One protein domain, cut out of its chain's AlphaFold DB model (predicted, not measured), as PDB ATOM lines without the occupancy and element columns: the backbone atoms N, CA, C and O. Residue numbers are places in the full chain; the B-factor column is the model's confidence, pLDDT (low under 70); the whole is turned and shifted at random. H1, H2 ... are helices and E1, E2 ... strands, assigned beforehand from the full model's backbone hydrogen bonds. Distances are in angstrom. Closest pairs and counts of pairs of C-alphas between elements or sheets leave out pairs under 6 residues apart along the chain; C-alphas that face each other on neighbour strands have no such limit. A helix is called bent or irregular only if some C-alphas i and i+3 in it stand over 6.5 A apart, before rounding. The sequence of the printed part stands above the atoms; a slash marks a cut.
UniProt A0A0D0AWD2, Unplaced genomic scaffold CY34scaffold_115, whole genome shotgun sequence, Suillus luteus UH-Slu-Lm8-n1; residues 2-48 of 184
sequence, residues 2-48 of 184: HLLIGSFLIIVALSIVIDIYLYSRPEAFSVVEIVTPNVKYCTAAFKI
ATOM      1  N   HIS A   2     128.460 149.429 144.637       67.00
ATOM      2  CA  HIS A   2     129.372 150.592 144.711       67.00
ATOM      3  C   HIS A   2     130.776 150.368 144.121       67.00
ATOM      4  O   HIS A   2     131.287 151.256 143.454       67.00
ATOM      5  N   LEU A   3     131.370 149.180 144.294       76.00
ATOM      6  CA  LEU A   3     132.664 148.839 143.680       76.00
ATOM      7  C   LEU A   3     132.614 148.814 142.143       76.00
ATOM      8  O   LEU A   3     133.540 149.301 141.512       76.00
ATOM      9  N   LEU A   4     131.530 148.289 141.559       73.38
ATOM     10  CA  LEU A   4     131.308 148.249 140.105       73.38
ATOM     11  C   LEU A   4     131.084 149.647 139.524       73.38
ATOM     12  O   LEU A   4     131.606 149.970 138.467       73.38
ATOM     13  N   ILE A   5     130.310 150.475 140.228       73.06
ATOM     14  CA  ILE A   5     130.069 151.864 139.826       73.06
ATOM     15  C   ILE A   5     131.367 152.669 139.938       73.06
ATOM     16  O   ILE A   5     131.704 153.413 139.027       73.06
ATOM     17  N   GLY A   6     132.122 152.494 141.025       78.25
ATOM     18  CA  GLY A   6     133.404 153.165 141.220       78.25
ATOM     19  C   GLY A   6     134.428 152.795 140.146       78.25
ATOM     20  O   GLY A   6     135.039 153.686 139.562       78.25
ATOM     21  N   SER A   7     134.584 151.505 139.835       75.00
ATOM     22  CA  SER A   7     135.487 151.067 138.767       75.00
ATOM     23  C   SER A   7     135.032 151.542 137.387       75.00
ATOM     24  O   SER A   7     135.865 152.012 136.619       75.00
ATOM     25  N   PHE A   8     133.727 151.517 137.101       74.81
ATOM     26  CA  PHE A   8     133.173 152.077 135.868       74.81
ATOM     27  C   PHE A   8     133.497 153.569 135.720       74.81
ATOM     28  O   PHE A   8     134.015 153.984 134.690       74.81
ATOM     29  N   LEU A   9     133.260 154.372 136.762       76.25
ATOM     30  CA  LEU A   9     133.546 155.809 136.737       76.25
ATOM     31  C   LEU A   9     135.037 156.102 136.532       76.25
ATOM     32  O   LEU A   9     135.377 157.025 135.798       76.25
ATOM     33  N   ILE A  10     135.922 155.307 137.139       81.81
ATOM     34  CA  ILE A  10     137.372 155.428 136.939       81.81
ATOM     35  C   ILE A  10     137.745 155.125 135.486       81.81
ATOM     36  O   ILE A  10     138.518 155.871 134.891       81.81
ATOM     37  N   ILE A  11     137.186 154.062 134.905       78.38
ATOM     38  CA  ILE A  11     137.444 153.681 133.511       78.38
ATOM     39  C   ILE A  11     136.949 154.768 132.552       78.38
ATOM     40  O   ILE A  11     137.686 155.147 131.648       78.38
ATOM     41  N   VAL A  12     135.753 155.315 132.784       76.31
ATOM     42  CA  VAL A  12     135.192 156.414 131.981       76.31
ATOM     43  C   VAL A  12     136.030 157.688 132.113       76.31
ATOM     44  O   VAL A  12     136.324 158.348 131.121       76.31
ATOM     45  N   ALA A  13     136.455 158.047 133.324       78.94
ATOM     46  CA  ALA A  13     137.313 159.211 133.521       78.94
ATOM     47  C   ALA A  13     138.659 159.040 132.801       78.94
ATOM     48  O   ALA A  13     139.122 159.961 132.130       78.94
ATOM     49  N   LEU A  14     139.263 157.852 132.895       80.00
ATOM     50  CA  LEU A  14     140.495 157.521 132.184       80.00
ATOM     51  C   LEU A  14     140.311 157.584 130.667       80.00
ATOM     52  O   LEU A  14     141.160 158.171 130.001       80.00
ATOM     53  N   SER A  15     139.216 157.041 130.123       76.81
ATOM     54  CA  SER A  15     138.962 157.078 128.679       76.81
ATOM     55  C   SER A  15     138.811 158.512 128.176       76.81
ATOM     56  O   SER A  15     139.474 158.883 127.214       76.81
ATOM     57  N   ILE A  16     138.049 159.354 128.884       78.75
ATOM     58  CA  ILE A  16     137.876 160.772 128.529       78.75
ATOM     59  C   ILE A  16     139.220 161.507 128.547       78.75
ATOM     60  O   ILE A  16     139.532 162.251 127.620       78.75
ATOM     61  N   VAL A  17     140.030 161.310 129.590       80.25
ATOM     62  CA  VAL A  17     141.344 161.961 129.700       80.25
ATOM     63  C   VAL A  17     142.273 161.513 128.571       80.25
ATOM     64  O   VAL A  17     142.975 162.345 127.995       80.25
ATOM     65  N   ILE A  18     142.267 160.222 128.237       77.25
ATOM     66  CA  ILE A  18     143.063 159.660 127.143       77.25
ATOM     67  C   ILE A  18     142.618 160.231 125.796       77.25
ATOM     68  O   ILE A  18     143.472 160.669 125.026       77.25
ATOM     69  N   ASP A  19     141.315 160.286 125.534       75.12
ATOM     70  CA  ASP A  19     140.776 160.861 124.304       75.12
ATOM     71  C   ASP A  19     141.164 162.334 124.192       75.12
ATOM     72  O   ASP A  19     141.792 162.732 123.213       75.12
ATOM     73  N   ILE A  20     140.902 163.143 125.223       80.44
ATOM     74  CA  ILE A  20     141.290 164.560 125.231       80.44
ATOM     75  C   ILE A  20     142.781 164.702 124.932       80.44
ATOM     76  O   ILE A  20     143.166 165.518 124.096       80.44
ATOM     77  N   TYR A  21     143.621 163.894 125.573       79.50
ATOM     78  CA  TYR A  21     145.059 163.921 125.352       79.50
ATOM     79  C   TYR A  21     145.450 163.559 123.913       79.50
ATOM     80  O   TYR A  21     146.309 164.224 123.336       79.50
ATOM     81  N   LEU A  22     144.832 162.535 123.321       72.50
ATOM     82  CA  LEU A  22     145.112 162.088 121.955       72.50
ATOM     83  C   LEU A  22     144.651 163.108 120.914       72.50
ATOM     84  O   LEU A  22     145.426 163.482 120.035       72.50
ATOM     85  N   TYR A  23     143.416 163.586 121.046       73.56
ATOM     86  CA  TYR A  23     142.782 164.508 120.108       73.56
ATOM     87  C   TYR A  23     143.349 165.930 120.187       73.56
ATOM     88  O   TYR A  23     143.319 166.657 119.196       73.56
ATOM     89  N   SER A  24     143.904 166.323 121.337       79.38
ATOM     90  CA  SER A  24     144.479 167.660 121.538       79.38
ATOM     91  C   SER A  24     145.946 167.773 121.104       79.38
ATOM     92  O   SER A  24     146.532 168.851 121.214       79.38
ATOM     93  N   ARG A  25     146.581 166.687 120.634       76.00
ATOM     94  CA  ARG A  25     147.973 166.752 120.166       76.00
ATOM     95  C   ARG A  25     148.084 167.508 118.831       76.00
ATOM     96  O   ARG A  25     147.311 167.238 117.908       76.00
ATOM     97  N   PRO A  26     149.100 168.378 118.668       68.44
ATOM     98  CA  PRO A  26     149.429 168.929 117.361       68.44
ATOM     99  C   PRO A  26     149.795 167.789 116.402       68.44
ATOM    100  O   PRO A  26     150.532 166.878 116.776       68.44
ATOM    101  N   GLU A  27     149.261 167.835 115.180       73.06
ATOM    102  CA  GLU A  27     149.421 166.794 114.149       73.06
ATOM    103  C   GLU A  27     148.851 165.405 114.499       73.06
ATOM    104  O   GLU A  27     149.239 164.415 113.880       73.06
ATOM    105  N   ALA A  28     147.912 165.297 115.451       66.69
ATOM    106  CA  ALA A  28     147.219 164.030 115.732       66.69
ATOM    107  C   ALA A  28     146.541 163.442 114.479       66.69
ATOM    108  O   ALA A  28     146.491 162.223 114.298       66.69
ATOM    109  N   PHE A  29     146.078 164.328 113.597       72.19
ATOM    110  CA  PHE A  29     145.436 164.000 112.338       72.19
ATOM    111  C   PHE A  29     146.330 164.329 111.151       72.19
ATOM    112  O   PHE A  29     146.998 165.362 111.104       72.19
ATOM    113  N   SER A  30     146.274 163.459 110.157       74.44
ATOM    114  CA  SER A  30     146.844 163.652 108.835       74.44
ATOM    115  C   SER A  30     145.780 163.355 107.787       74.44
ATOM    116  O   SER A  30     144.826 162.623 108.049       74.44
ATOM    117  N   VAL A  31     145.923 163.940 106.605       78.00
ATOM    118  CA  VAL A  31     145.068 163.617 105.463       78.00
ATOM    119  C   VAL A  31     145.863 162.706 104.543       78.00
ATOM    120  O   VAL A  31     146.975 163.054 104.145       78.00
ATOM    121  N   VAL A  32     145.301 161.545 104.220       78.56
ATOM    122  CA  VAL A  32     145.899 160.578 103.298       78.56
ATOM    123  C   VAL A  32     144.998 160.452 102.077       78.56
ATOM    124  O   VAL A  32     143.786 160.277 102.197       78.56
ATOM    125  N   GLU A  33     145.588 160.556 100.890       81.25
ATOM    126  CA  GLU A  33     144.890 160.321  99.628       81.25
ATOM    127  C   GLU A  33     144.872 158.817  99.328       81.25
ATOM    128  O   GLU A  33     145.921 158.176  99.247       81.25
ATOM    129  N   ILE A  34     143.677 158.253  99.150       77.94
ATOM    130  CA  ILE A  34     143.495 156.878  98.689       77.94
ATOM    131  C   ILE A  34     143.134 156.920  97.206       77.94
ATOM    132  O   ILE A  34     142.122 157.498  96.799       77.94
ATOM    133  N   VAL A  35     143.970 156.275  96.393       80.88
ATOM    134  CA  VAL A  35     143.764 156.131  94.950       80.88
ATOM    135  C   VAL A  35     143.242 154.727  94.670       80.88
ATOM    136  O   VAL A  35     143.957 153.742  94.835       80.88
ATOM    137  N   THR A  36     141.987 154.636  94.236       77.81
ATOM    138  CA  THR A  36     141.407 153.401  93.687       77.81
ATOM    139  C   THR A  36     141.347 153.495  92.158       77.81
ATOM    140  O   THR A  36     141.484 154.595  91.619       77.81
ATOM    141  N   PRO A  37     141.121 152.384  91.428       81.19
ATOM    142  CA  PRO A  37     141.072 152.411  89.964       81.19
ATOM    143  C   PRO A  37     140.037 153.385  89.385       81.19
ATOM    144  O   PRO A  37     140.233 153.902  88.290       81.19
ATOM    145  N   ASN A  38     138.954 153.649  90.127       85.00
ATOM    146  CA  ASN A  38     137.810 154.420  89.641       85.00
ATOM    147  C   ASN A  38     137.675 155.802  90.295       85.00
ATOM    148  O   ASN A  38     137.080 156.692  89.694       85.00
ATOM    149  N   VAL A  39     138.190 155.998  91.516       84.88
ATOM    150  CA  VAL A  39     138.035 157.254  92.268       84.88
ATOM    151  C   VAL A  39     139.238 157.551  93.161       84.88
ATOM    152  O   VAL A  39     139.887 156.647  93.696       84.88
ATOM    153  N   LYS A  40     139.495 158.845  93.358       84.75
ATOM    154  CA  LYS A  40     140.433 159.367  94.354       84.75
ATOM    155  C   LYS A  40     139.647 160.057  95.452       84.75
ATOM    156  O   LYS A  40     138.768 160.864  95.154       84.75
ATOM    157  N   TYR A  41     139.956 159.741  96.700       81.31
ATOM    158  CA  TYR A  41     139.328 160.382  97.846       81.31
ATOM    159  C   TYR A  41     140.334 160.564  98.976       81.31
ATOM    160  O   TYR A  41     141.244 159.758  99.167       81.31
ATOM    161  N   CYS A  42     140.167 161.652  99.720       78.69
ATOM    162  CA  CYS A  42     140.957 161.930 100.908       78.69
ATOM    163  C   CYS A  42     140.275 161.299 102.118       78.69
ATOM    164  O   CYS A  42     139.067 161.450 102.291       78.69
ATOM    165  N   THR A  43     141.051 160.639 102.970       73.00
ATOM    166  CA  THR A  43     140.588 160.175 104.276       73.00
ATOM    167  C   THR A  43     141.432 160.777 105.391       73.00
ATOM    168  O   THR A  43     142.612 161.092 105.200       73.00
ATOM    169  N   ALA A  44     140.823 160.951 106.559       69.75
ATOM    170  CA  ALA A  44     141.556 161.280 107.769       69.75
ATOM    171  C   ALA A  44     142.309 160.030 108.249       69.75
ATOM    172  O   ALA A  44     141.746 158.940 108.319       69.75
ATOM    173  N   ALA A  45     143.583 160.187 108.587       66.69
ATOM    174  CA  ALA A  45     144.406 159.149 109.187       66.69
ATOM    175  C   ALA A  45     145.050 159.685 110.462       66.69
ATOM    176  O   ALA A  45     145.605 160.788 110.485       66.69
ATOM    177  N   PHE A  46     145.006 158.895 111.528       67.38
ATOM    178  CA  PHE A  46     145.690 159.246 112.762       67.38
ATOM    179  C   PHE A  46     147.197 159.049 112.605       67.38
ATOM    180  O   PHE A  46     147.662 157.982 112.214       67.38
ATOM    181  N   LYS A  47     147.975 160.076 112.955       66.88
ATOM    182  CA  LYS A  47     149.448 160.032 112.938       66.88
ATOM    183  C   LYS A  47     150.030 159.381 114.205       66.88
ATOM    184  O   LYS A  47     151.241 159.376 114.423       66.88
ATOM    185  N   ILE A  48     149.171 158.856 115.075       62.88
ATOM    186  CA  ILE A  48     149.543 158.205 116.330       62.88
ATOM    187  C   ILE A  48     149.764 156.717 116.072       62.88
ATOM    188  O   ILE A  48     148.933 156.048 115.464       62.88
TER     189      ILE A  48
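Overview. This is residues 2 to 48 of the 184 residues of an uncharacterized protein of Suillus luteus UH-Slu-Lm8-n1 (UniProt A0A0D0AWD2). A long single helix, H1, and a slender two-stranded hairpin, E1 and E2, follow each other end to end as the two arms of a wide, open V, with the corner at residues 24 to 28. There is no packed core: most of the helix sticks out on its own, with residues 2 to 21 standing free, and at the other end the turn of the hairpin, residues 35 to 40, also stands free. The printed part has 47 residues, with one named helix and then two named strands in the order H1, E1, E2; the strands make one antiparallel sheet of order E1 - E2, and the class is mixed, helices and strands. The whole is extended, with a radius of gyration of the C-alphas of 17.6 A and spans of 56 by 24 by 10 A.

Arrangement. H1, residues 2 to 23, comes first; in its backbone every O i to N i+4 pair is within hydrogen-bond range. A tight link of 5 residues joins it to E1, residues 29 to 35. A second tight link, of 4 residues, leads to E2, residues 40 to 46. E1 and E2 form a hairpin; they are antiparallel neighbours, with 150 degrees between their N-to-C directions. C-alphas 29 and 46 face each other at 4.8 A, and at the other end of the pair C-alphas 35 and 40 face each other at 4.7 A. N 30 and O 45 are within hydrogen-bond range at 2.8 A, and so are N 43 and O 32 at 2.9 A. H1 and E2 are apart, with no C-alpha of the one within 8 A of the other.

Along the chain. H1 runs from C-alpha 2 of His 2 at (129.372, 150.592, 144.711) to C-alpha 23 of Tyr 23, 31.3 A from first to last C-alpha, and is not bent. E1 begins at C-alpha 29 of Phe 29, at (145.436, 164.000, 112.338), and is 19.2 A long from first to last C-alpha. E2, 19.1 A long in the same measure, ends at C-alpha 46 of Phe 46, at (145.690, 159.246, 112.762).

Size, cuts and confidence. In outline the printed part is a rod, and its two C-alphas farthest apart, those of His 2 and Pro 37, are 56.0 A apart. The C-alphas of His 2 and Ile 48, the first and last printed residues, are 35.6 A apart. The printed part has no cut, and neither of its two links is long. The mean pLDDT of the printed part is 76.0; the model's confidence is low, under 70, at residues 2, 26, 28 and 44 to 48.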